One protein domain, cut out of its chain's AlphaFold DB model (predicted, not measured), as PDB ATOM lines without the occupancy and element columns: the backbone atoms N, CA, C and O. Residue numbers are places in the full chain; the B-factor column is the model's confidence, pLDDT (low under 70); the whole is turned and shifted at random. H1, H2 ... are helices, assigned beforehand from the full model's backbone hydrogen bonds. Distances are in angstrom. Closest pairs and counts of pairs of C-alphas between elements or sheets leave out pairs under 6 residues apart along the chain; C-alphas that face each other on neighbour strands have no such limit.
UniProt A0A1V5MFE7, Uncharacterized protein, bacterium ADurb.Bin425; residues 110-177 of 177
ATOM      1  N   ALA A 110      29.678  -3.957 -15.100       96.44
ATOM      2  CA  ALA A 110      28.298  -4.285 -15.456       96.44
ATOM      3  C   ALA A 110      27.694  -3.250 -16.419       96.44
ATOM      4  O   ALA A 110      27.117  -3.608 -17.446       96.44
ATOM      5  N   HIS A 111      27.906  -1.964 -16.139       96.00
ATOM      6  CA  HIS A 111      27.426  -0.868 -16.972       96.00
ATOM      7  C   HIS A 111      28.007  -0.906 -18.395       96.00
ATOM      8  O   HIS A 111      27.277  -0.711 -19.367       96.00
ATOM      9  N   ILE A 112      29.303  -1.199 -18.549       96.06
ATOM     10  CA  ILE A 112      29.932  -1.317 -19.875       96.06
ATOM     11  C   ILE A 112      29.244  -2.412 -20.701       96.06
ATOM     12  O   ILE A 112      28.897  -2.180 -21.860       96.06
ATOM     13  N   HIS A 113      28.998  -3.577 -20.095       95.38
ATOM     14  CA  HIS A 113      28.322  -4.684 -20.769       95.38
ATOM     15  C   HIS A 113      26.863  -4.365 -21.109       95.38
ATOM     16  O   HIS A 113      26.418  -4.692 -22.208       95.38
ATOM     17  N   MET A 114      26.143  -3.665 -20.230       95.44
ATOM     18  CA  MET A 114      24.771  -3.241 -20.519       95.44
ATOM     19  C   MET A 114      24.690  -2.209 -21.641       95.44
ATOM     20  O   MET A 114      23.832  -2.319 -22.510       95.44
ATOM     21  N   LYS A 115      25.618  -1.250 -21.707       95.06
ATOM     22  CA  LYS A 115      25.674  -0.305 -22.834       95.06
ATOM     23  C   LYS A 115      25.946  -0.993 -24.165       95.06
ATOM     24  O   LYS A 115      25.344  -0.623 -25.170       95.06
ATOM     25  N   ALA A 116      26.828  -1.991 -24.175       93.44
ATOM     26  CA  ALA A 116      27.077  -2.795 -25.366       93.44
ATOM     27  C   ALA A 116      25.824  -3.583 -25.790       93.44
ATOM     28  O   ALA A 116      25.506  -3.615 -26.976       93.44
ATOM     29  N   TYR A 117      25.093  -4.150 -24.825       94.62
ATOM     30  CA  TYR A 117      23.828  -4.847 -25.062       94.62
ATOM     31  C   TYR A 117      22.760  -3.929 -25.682       94.62
ATOM     32  O   TYR A 117      22.211  -4.258 -26.729       94.62
ATOM     33  N   VAL A 118      22.536  -2.741 -25.109       93.31
ATOM     34  CA  VAL A 118      21.589  -1.751 -25.660       93.31
ATOM     35  C   VAL A 118      21.983  -1.349 -27.080       93.31
ATOM     36  O   VAL A 118      21.156  -1.390 -27.984       93.31
ATOM     37  N   ALA A 119      23.259  -1.020 -27.305       94.44
ATOM     38  CA  ALA A 119      23.740  -0.633 -28.630       94.44
ATOM     39  C   ALA A 119      23.537  -1.741 -29.677       94.44
ATOM     40  O   ALA A 119      23.251  -1.441 -30.838       94.44
ATOM     41  N   PHE A 120      23.679  -3.007 -29.275       94.44
ATOM     42  CA  PHE A 120      23.378  -4.152 -30.124       94.44
ATOM     43  C   PHE A 120      21.882  -4.218 -30.472       94.44
ATOM     44  O   PHE A 120      21.550  -4.207 -31.655       94.44
ATOM     45  N   GLU A 121      20.992  -4.221 -29.476       92.56
ATOM     46  CA  GLU A 121      19.541  -4.337 -29.701       92.56
ATOM     47  C   GLU A 121      19.015  -3.172 -30.562       92.56
ATOM     48  O   GLU A 121      18.287  -3.387 -31.533       92.56
ATOM     49  N   THR A 122      19.473  -1.941 -30.298       93.06
ATOM     50  CA  THR A 122      19.157  -0.758 -31.116       93.06
ATOM     51  C   THR A 122      19.613  -0.908 -32.567       93.06
ATOM     52  O   THR A 122      18.898  -0.495 -33.480       93.06
ATOM     53  N   ARG A 123      20.801  -1.477 -32.810       95.00
ATOM     54  CA  ARG A 123      21.343  -1.632 -34.167       95.00
ATOM     55  C   ARG A 123      20.626  -2.723 -34.956       95.00
ATOM     56  O   ARG A 123      20.352  -2.517 -36.134       95.00
ATOM     57  N   GLU A 124      20.381  -3.874 -34.338       94.25
ATOM     58  CA  GLU A 124      19.809  -5.031 -35.034       94.25
ATOM     59  C   GLU A 124      18.309  -4.880 -35.291       94.25
ATOM     60  O   GLU A 124      17.834  -5.235 -36.370       94.25
ATOM     61  N   TRP A 125      17.564  -4.329 -34.329       90.81
ATOM     62  CA  TRP A 125      16.098  -4.266 -34.391       90.81
ATOM     63  C   TRP A 125      15.554  -2.858 -34.646       90.81
ATOM     64  O   TRP A 125      14.400  -2.706 -35.047       90.81
ATOM     65  N   GLY A 126      16.385  -1.829 -34.469       91.31
ATOM     66  CA  GLY A 126      16.010  -0.424 -34.598       91.31
ATOM     67  C   GLY A 126      15.626   0.215 -33.261       91.31
ATOM     68  O   GLY A 126      15.119  -0.442 -32.355       91.31
ATOM     69  N   GLU A 127      15.846   1.525 -33.155       83.88
ATOM     70  CA  GLU A 127      15.685   2.314 -31.921       83.88
ATOM     71  C   GLU A 127      14.274   2.265 -31.319       83.88
ATOM     72  O   GLU A 127      14.136   2.232 -30.104       83.88
ATOM     73  N   GLY A 128      13.230   2.201 -32.149       81.81
ATOM     74  CA  GLY A 128      11.837   2.123 -31.691       81.81
ATOM     75  C   GLY A 128      11.288   0.704 -31.533       81.81
ATOM     76  O   GLY A 128      10.075   0.543 -31.461       81.81
ATOM     77  N   SER A 129      12.138  -0.323 -31.587       86.38
ATOM     78  CA  SER A 129      11.698  -1.708 -31.401       86.38
ATOM     79  C   SER A 129      11.515  -2.044 -29.924       86.38
ATOM     80  O   SER A 129      12.271  -1.558 -29.082       86.38
ATOM     81  N   ASP A 130      10.586  -2.953 -29.617       84.44
ATOM     82  CA  ASP A 130      10.376  -3.457 -28.252       84.44
ATOM     83  C   ASP A 130      11.681  -3.991 -27.635       84.44
ATOM     84  O   ASP A 130      11.953  -3.770 -26.461       84.44
ATOM     85  N   HIS A 131      12.535  -4.623 -28.447       85.88
ATOM     86  CA  HIS A 131      13.860  -5.097 -28.045       85.88
ATOM     87  C   HIS A 131      14.773  -3.968 -27.550       85.88
ATOM     88  O   HIS A 131      15.355  -4.065 -26.468       85.88
ATOM     89  N   ALA A 132      14.898  -2.892 -28.334       87.81
ATOM     90  CA  ALA A 132      15.739  -1.752 -27.986       87.81
ATOM     91  C   ALA A 132      15.200  -1.004 -26.759       87.81
ATOM     92  O   ALA A 132      15.980  -0.651 -25.874       87.81
ATOM     93  N   LEU A 133      13.877  -0.827 -26.682       85.00
ATOM     94  CA  LEU A 133      13.212  -0.179 -25.552       85.00
ATOM     95  C   LEU A 133      13.400  -0.983 -24.260       85.00
ATOM     96  O   LEU A 133      13.898  -0.435 -23.280       85.00
ATOM     97  N   CYS A 134      13.143  -2.296 -24.276       85.31
ATOM     98  CA  CYS A 134      13.359  -3.161 -23.109       85.31
ATOM     99  C   CYS A 134      14.824  -3.136 -22.644       85.31
ATOM    100  O   CYS A 134      15.111  -3.053 -21.450       85.31
ATOM    101  N   ALA A 135      15.781  -3.194 -23.574       89.31
ATOM    102  CA  ALA A 135      17.199  -3.135 -23.226       89.31
ATOM    103  C   ALA A 135      17.570  -1.797 -22.565       89.31
ATOM    104  O   ALA A 135      18.327  -1.771 -21.589       89.31
ATOM    105  N   GLN A 136      17.042  -0.690 -23.093       89.25
ATOM    106  CA  GLN A 136      17.262   0.645 -22.549       89.25
ATOM    107  C   GLN A 136      16.641   0.793 -21.156       89.25
ATOM    108  O   GLN A 136      17.286   1.338 -20.259       89.25
ATOM    109  N   GLU A 137      15.434   0.275 -20.953       84.94
ATOM    110  CA  GLU A 137      14.761   0.264 -19.655       84.94
ATOM    111  C   GLU A 137      15.550  -0.515 -18.603       84.94
ATOM    112  O   GLU A 137      15.740  -0.018 -17.490       84.94
ATOM    113  N   GLU A 138      16.084  -1.687 -18.960       88.12
ATOM    114  CA  GLU A 138      16.938  -2.475 -18.068       88.12
ATOM    115  C   GLU A 138      18.174  -1.671 -17.634       88.12
ATOM    116  O   GLU A 138      18.521  -1.650 -16.452       88.12
ATOM    117  N   LEU A 139      18.825  -0.975 -18.576       91.12
ATOM    118  CA  LEU A 139      19.987  -0.136 -18.284       91.12
ATOM    119  C   LEU A 139      19.620   1.040 -17.367       91.12
ATOM    120  O   LEU A 139      20.325   1.280 -16.390       91.12
ATOM    121  N   VAL A 140      18.522   1.747 -17.645       88.06
ATOM    122  CA  VAL A 140      18.076   2.885 -16.823       88.06
ATOM    123  C   VAL A 140      17.714   2.434 -15.410       88.06
ATOM    124  O   VAL A 140      18.064   3.111 -14.442       88.06
ATOM    125  N   HIS A 141      17.029   1.295 -15.267       85.31
ATOM    126  CA  HIS A 141      16.737   0.739 -13.951       85.31
ATOM    127  C   HIS A 141      18.033   0.408 -13.209       85.31
ATOM    128  O   HIS A 141      18.226   0.865 -12.082       85.31
ATOM    129  N   PHE A 142      18.943  -0.309 -13.869       89.12
ATOM    130  CA  PHE A 142      20.235  -0.672 -13.304       89.12
ATOM    131  C   PHE A 142      21.053   0.552 -12.863       89.12
ATOM    132  O   PHE A 142      21.603   0.554 -11.763       89.12
ATOM    133  N   GLU A 143      21.096   1.627 -13.653       88.38
ATOM    134  CA  GLU A 143      21.795   2.867 -13.280       88.38
ATOM    135  C   GLU A 143      21.193   3.542 -12.034       88.38
ATOM    136  O   GLU A 143      21.923   4.172 -11.266       88.38
ATOM    137  N   LYS A 144      19.876   3.412 -11.815       85.69
ATOM    138  CA  LYS A 144      19.164   4.026 -10.683       85.69
ATOM    139  C   LYS A 144      19.231   3.193  -9.403       85.69
ATOM    140  O   LYS A 144      19.362   3.762  -8.321       85.69
ATOM    141  N   THR A 145      19.081   1.874  -9.507       85.31
ATOM    142  CA  THR A 145      18.892   0.981  -8.348       85.31
ATOM    143  C   THR A 145      20.093   0.083  -8.080       85.31
ATOM    144  O   THR A 145      20.272  -0.379  -6.955       85.31
ATOM    145  N   GLY A 146      20.930  -0.154  -9.092       87.31
ATOM    146  CA  GLY A 146      21.972  -1.175  -9.062       87.31
ATOM    147  C   GLY A 146      21.449  -2.600  -9.263       87.31
ATOM    148  O   GLY A 146      22.237  -3.535  -9.151       87.31
ATOM    149  N   GLU A 147      20.163  -2.783  -9.567       85.12
ATOM    150  CA  GLU A 147      19.516  -4.090  -9.738       85.12
ATOM    151  C   GLU A 147      19.069  -4.319 -11.194       85.12
ATOM    152  O   GLU A 147      19.099  -3.413 -12.020       85.12
ATOM    153  N   PHE A 148      18.679  -5.551 -11.526       85.94
ATOM    154  CA  PHE A 148      18.157  -5.936 -12.844       85.94
ATOM    155  C   PHE A 148      16.681  -6.335 -12.706       85.94
ATOM    156  O   PHE A 148      16.353  -7.117 -11.812       85.94
ATOM    157  N   ILE A 149      15.808  -5.835 -13.587       81.00
ATOM    158  CA  ILE A 149      14.344  -6.035 -13.522       81.00
ATOM    159  C   ILE A 149      13.805  -7.064 -14.504       81.00
ATOM    160  O   ILE A 149      12.658  -7.476 -14.353       81.00
ATOM    161  N   GLN A 150      14.613  -7.503 -15.474       79.75
ATOM    162  CA  GLN A 150      14.140  -8.307 -16.603       79.75
ATOM    163  C   GLN A 150      13.041  -7.574 -17.390       79.75
ATOM    164  O   GLN A 150      11.936  -8.088 -17.536       79.75
ATOM    165  N   ALA A 151      13.354  -6.384 -17.908       74.06
ATOM    166  CA  ALA A 151      12.451  -5.467 -18.606       74.06
ATOM    167  C   ALA A 151      11.522  -6.149 -19.627       74.06
ATOM    168  O   ALA A 151      10.335  -5.852 -19.665       74.06
ATOM    169  N   ILE A 152      12.018  -7.150 -20.364       69.12
ATOM    170  CA  ILE A 152      11.220  -7.931 -21.328       69.12
ATOM    171  C   ILE A 152       9.979  -8.612 -20.717       69.12
ATOM    172  O   ILE A 152       8.960  -8.763 -21.387       69.12
ATOM    173  N   ASP A 153      10.052  -9.001 -19.445       64.88
ATOM    174  CA  ASP A 153       8.957  -9.613 -18.686       64.88
ATOM    175  C   ASP A 153       8.286  -8.601 -17.734       64.88
ATOM    176  O   ASP A 153       7.257  -8.887 -17.105       64.88
ATOM    177  N   HIS A 154       8.867  -7.407 -17.601       59.94
ATOM    178  CA  HIS A 154       8.514  -6.423 -16.594       59.94
ATOM    179  C   HIS A 154       7.606  -5.340 -17.176       59.94
ATOM    180  O   HIS A 154       8.044  -4.319 -17.680       59.94
ATOM    181  N   ARG A 155       6.295  -5.551 -17.041       50.84
ATOM    182  CA  ARG A 155       5.271  -4.619 -17.545       50.84
ATOM    183  C   ARG A 155       5.140  -3.310 -16.748       50.84
ATOM    184  O   ARG A 155       4.420  -2.426 -17.181       50.84
ATOM    185  N   TRP A 156       5.734  -3.187 -15.551       51.31
ATOM    186  CA  TRP A 156       5.520  -2.003 -14.700       51.31
ATOM    187  C   TRP A 156       6.583  -1.814 -13.606       51.31
ATOM    188  O   TRP A 156       6.663  -2.630 -12.688       51.31
ATOM    189  N   CYS A 157       7.315  -0.689 -13.635       53.56
ATOM    190  CA  CYS A 157       8.338  -0.333 -12.641       53.56
ATOM    191  C   CYS A 157       8.157   1.087 -12.068       53.56
ATOM    192  O   CYS A 157       8.463   2.089 -12.719       53.56
ATOM    193  N   ALA A 158       7.780   1.189 -10.788       45.59
ATOM    194  CA  ALA A 158       7.645   2.469 -10.078       45.59
ATOM    195  C   ALA A 158       8.979   3.225  -9.867       45.59
ATOM    196  O   ALA A 158       8.983   4.449  -9.821       45.59
ATOM    197  N   ALA A 159      10.117   2.523  -9.773       49.44
ATOM    198  CA  ALA A 159      11.446   3.155  -9.681       49.44
ATOM    199  C   ALA A 159      11.907   3.771 -11.020       49.44
ATOM    200  O   ALA A 159      12.746   4.674 -11.063       49.44
ATOM    201  N   CYS A 160      11.351   3.268 -12.119       54.06
ATOM    202  CA  CYS A 160      11.695   3.653 -13.476       54.06
ATOM    203  C   CYS A 160      10.856   4.848 -13.930       54.06
ATOM    204  O   CYS A 160      11.380   5.700 -14.644       54.06
ATOM    205  N   GLY A 161       9.609   4.939 -13.445       56.62
ATOM    206  CA  GLY A 161       8.652   5.960 -13.851       56.62
ATOM    207  C   GLY A 161       8.208   5.779 -15.297       56.62
ATOM    208  O   GLY A 161       7.946   6.772 -15.939       56.62
ATOM    209  N   VAL A 162       8.187   4.552 -15.821       49.78
ATOM    210  CA  VAL A 162       7.834   4.234 -17.214       49.78
ATOM    211  C   VAL A 162       6.577   3.361 -17.198       49.78
ATOM    212  O   VAL A 162       6.511   2.411 -16.408       49.78
ATOM    213  N   ASP A 163       5.562   3.731 -17.982       51.66
ATOM    214  CA  ASP A 163       4.331   2.953 -18.172       51.66
ATOM    215  C   ASP A 163       4.388   2.078 -19.441       51.66
ATOM    216  O   ASP A 163       5.404   2.058 -20.137       51.66
ATOM    217  N   ASP A 164       3.292   1.368 -19.748       42.47
ATOM    218  CA  ASP A 164       3.135   0.477 -20.915       42.47
ATOM    219  C   ASP A 164       3.438   1.149 -22.284       42.47
ATOM    220  O   ASP A 164       3.417   0.476 -23.317       42.47
ATOM    221  N   TYR A 165       3.688   2.466 -22.325       47.66
ATOM    222  CA  TYR A 165       3.944   3.254 -23.532       47.66
ATOM    223  C   TYR A 165       5.321   3.935 -23.566       47.66
ATOM    224  O   TYR A 165       5.573   4.734 -24.472       47.66
ATOM    225  N   GLY A 166       6.226   3.634 -22.629       48.00
ATOM    226  CA  GLY A 166       7.596   4.159 -22.671       48.00
ATOM    227  C   GLY A 166       7.722   5.639 -22.281       48.00
ATOM    228  O   GLY A 166       8.745   6.262 -22.567       48.00
ATOM    229  N   VAL A 167       6.700   6.230 -21.648       45.59
ATOM    230  CA  VAL A 167       6.702   7.641 -21.228       45.59
ATOM    231  C   VAL A 167       6.359   7.737 -19.749       45.59
ATOM    232  O   VAL A 167       5.393   7.150 -19.272       45.59
ATOM    233  N   GLY A 168       7.173   8.482 -19.006       45.19
ATOM    234  CA  GLY A 168       6.897   8.759 -17.608       45.19
ATOM    235  C   GLY A 168       5.923   9.898 -17.407       45.19
ATOM    236  O   GLY A 168       5.966  10.903 -18.113       45.19
ATOM    237  N   PHE A 169       5.065   9.753 -16.398       40.22
ATOM    238  CA  PHE A 169       4.412  10.903 -15.796       40.22
ATOM    239  C   PHE A 169       5.493  11.723 -15.086       40.22
ATOM    240  O   PHE A 169       5.869  11.418 -13.952       40.22
ATOM    241  N   ASP A 170       5.979  12.771 -15.751       49.28
ATOM    242  CA  ASP A 170       6.439  13.965 -15.053       49.28
ATOM    243  C   ASP A 170       5.213  14.510 -14.305       49.28
ATOM    244  O   ASP A 170       4.422  15.278 -14.845       49.28
ATOM    245  N   LEU A 171       4.973  14.027 -13.083       47.44
ATOM    246  CA  LEU A 171       4.075  14.725 -12.171       47.44
ATOM    247  C   LEU A 171       4.819  15.980 -11.735       47.44
ATOM    248  O   LEU A 171       5.598  15.954 -10.777       47.44
ATOM    249  N   ASP A 172       4.604  17.065 -12.473       47.00
ATOM    250  CA  ASP A 172       4.978  18.393 -12.024       47.00
ATOM    251  C   ASP A 172       4.331  18.631 -10.650       47.00
ATOM    252  O   ASP A 172       3.170  18.287 -10.413       47.00
ATOM    253  N   GLU A 173       5.066  19.248  -9.717       48.03
ATOM    254  CA  GLU A 173       4.583  19.590  -8.363       48.03
ATOM    255  C   GLU A 173       3.300  20.462  -8.360       48.03
ATOM    256  O   GLU A 173       2.736  20.750  -7.300       48.03
ATOM    257  N   GLU A 174       2.820  20.897  -9.529       50.91
ATOM    258  CA  GLU A 174       1.547  21.592  -9.717       50.91
ATOM    259  C   GLU A 174       0.318  20.667  -9.715       50.91
ATOM    260  O   GLU A 174      -0.756  21.132  -9.338       50.91
ATOM    261  N   ASP A 175       0.466  19.369 -10.004       50.28
ATOM    262  CA  ASP A 175      -0.645  18.399 -10.021       50.28
ATOM    263  C   ASP A 175      -1.031  17.873  -8.622       50.28
ATOM    264  O   ASP A 175      -2.002  17.132  -8.457       50.28
ATOM    265  N   LEU A 176      -0.282  18.271  -7.587       48.59
ATOM    266  CA  LEU A 176      -0.521  17.923  -6.180       48.59
ATOM    267  C   LEU A 176      -1.205  19.046  -5.371       48.59
ATOM    268  O   LEU A 176      -1.189  18.999  -4.137       48.59
ATOM    269  N   LYS A 177      -1.800  20.051  -6.029       38.53
ATOM    270  CA  LYS A 177      -2.541  21.145  -5.369       38.53
ATOM    271  C   LYS A 177      -4.055  21.029  -5.490       38.53
ATOM    272  O   LYS A 177      -4.560  20.834  -6.614       38.53
TER     273      LYS A 177
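This is residues 110 to 177 of the 177 residues of an uncharacterized protein of bacterium ADurb.Bin425 (UniProt A0A1V5MFE7). A helical hairpin, H1 and H2 side by side, is followed by a long stretch with no named element, residues 146 to 177, which loops beside H2 away from H1 and ends in residues 171 to 177, sticking out as a free tail. The printed part has 68 residues with two named helices, H1 then H2, and no named strand; the class is all helix, with 32 residues, under half, in named elements. It is only just loose, close to compact, with a radius of gyration of the C-alphas of 13.2 A, and elongated, spanning 45 by 25 by 19 A.

H1, residues 110 to 125, begins at C-alpha 110 (28.298, -4.285, -15.456) and is 22.5 A long. H2, residues 130 to 145, is 22.1 A long and ends at C-alpha 145 (18.892, 0.981, -8.348).

H1 and H2 form a helical hairpin over a tight link. They touch, the closest C-alphas, of Thr 122 and Ala 132, being 4.7 A apart. They run opposite ways at a shallow tilt of 17 degrees. In both, every O i to N i+4 pair is within hydrogen-bond range.

The farthest C-alphas, of Glu 124 and Lys 177, are 45.4 A apart. The printed part has no cut. Residues 152 to 177 have pLDDT under 70.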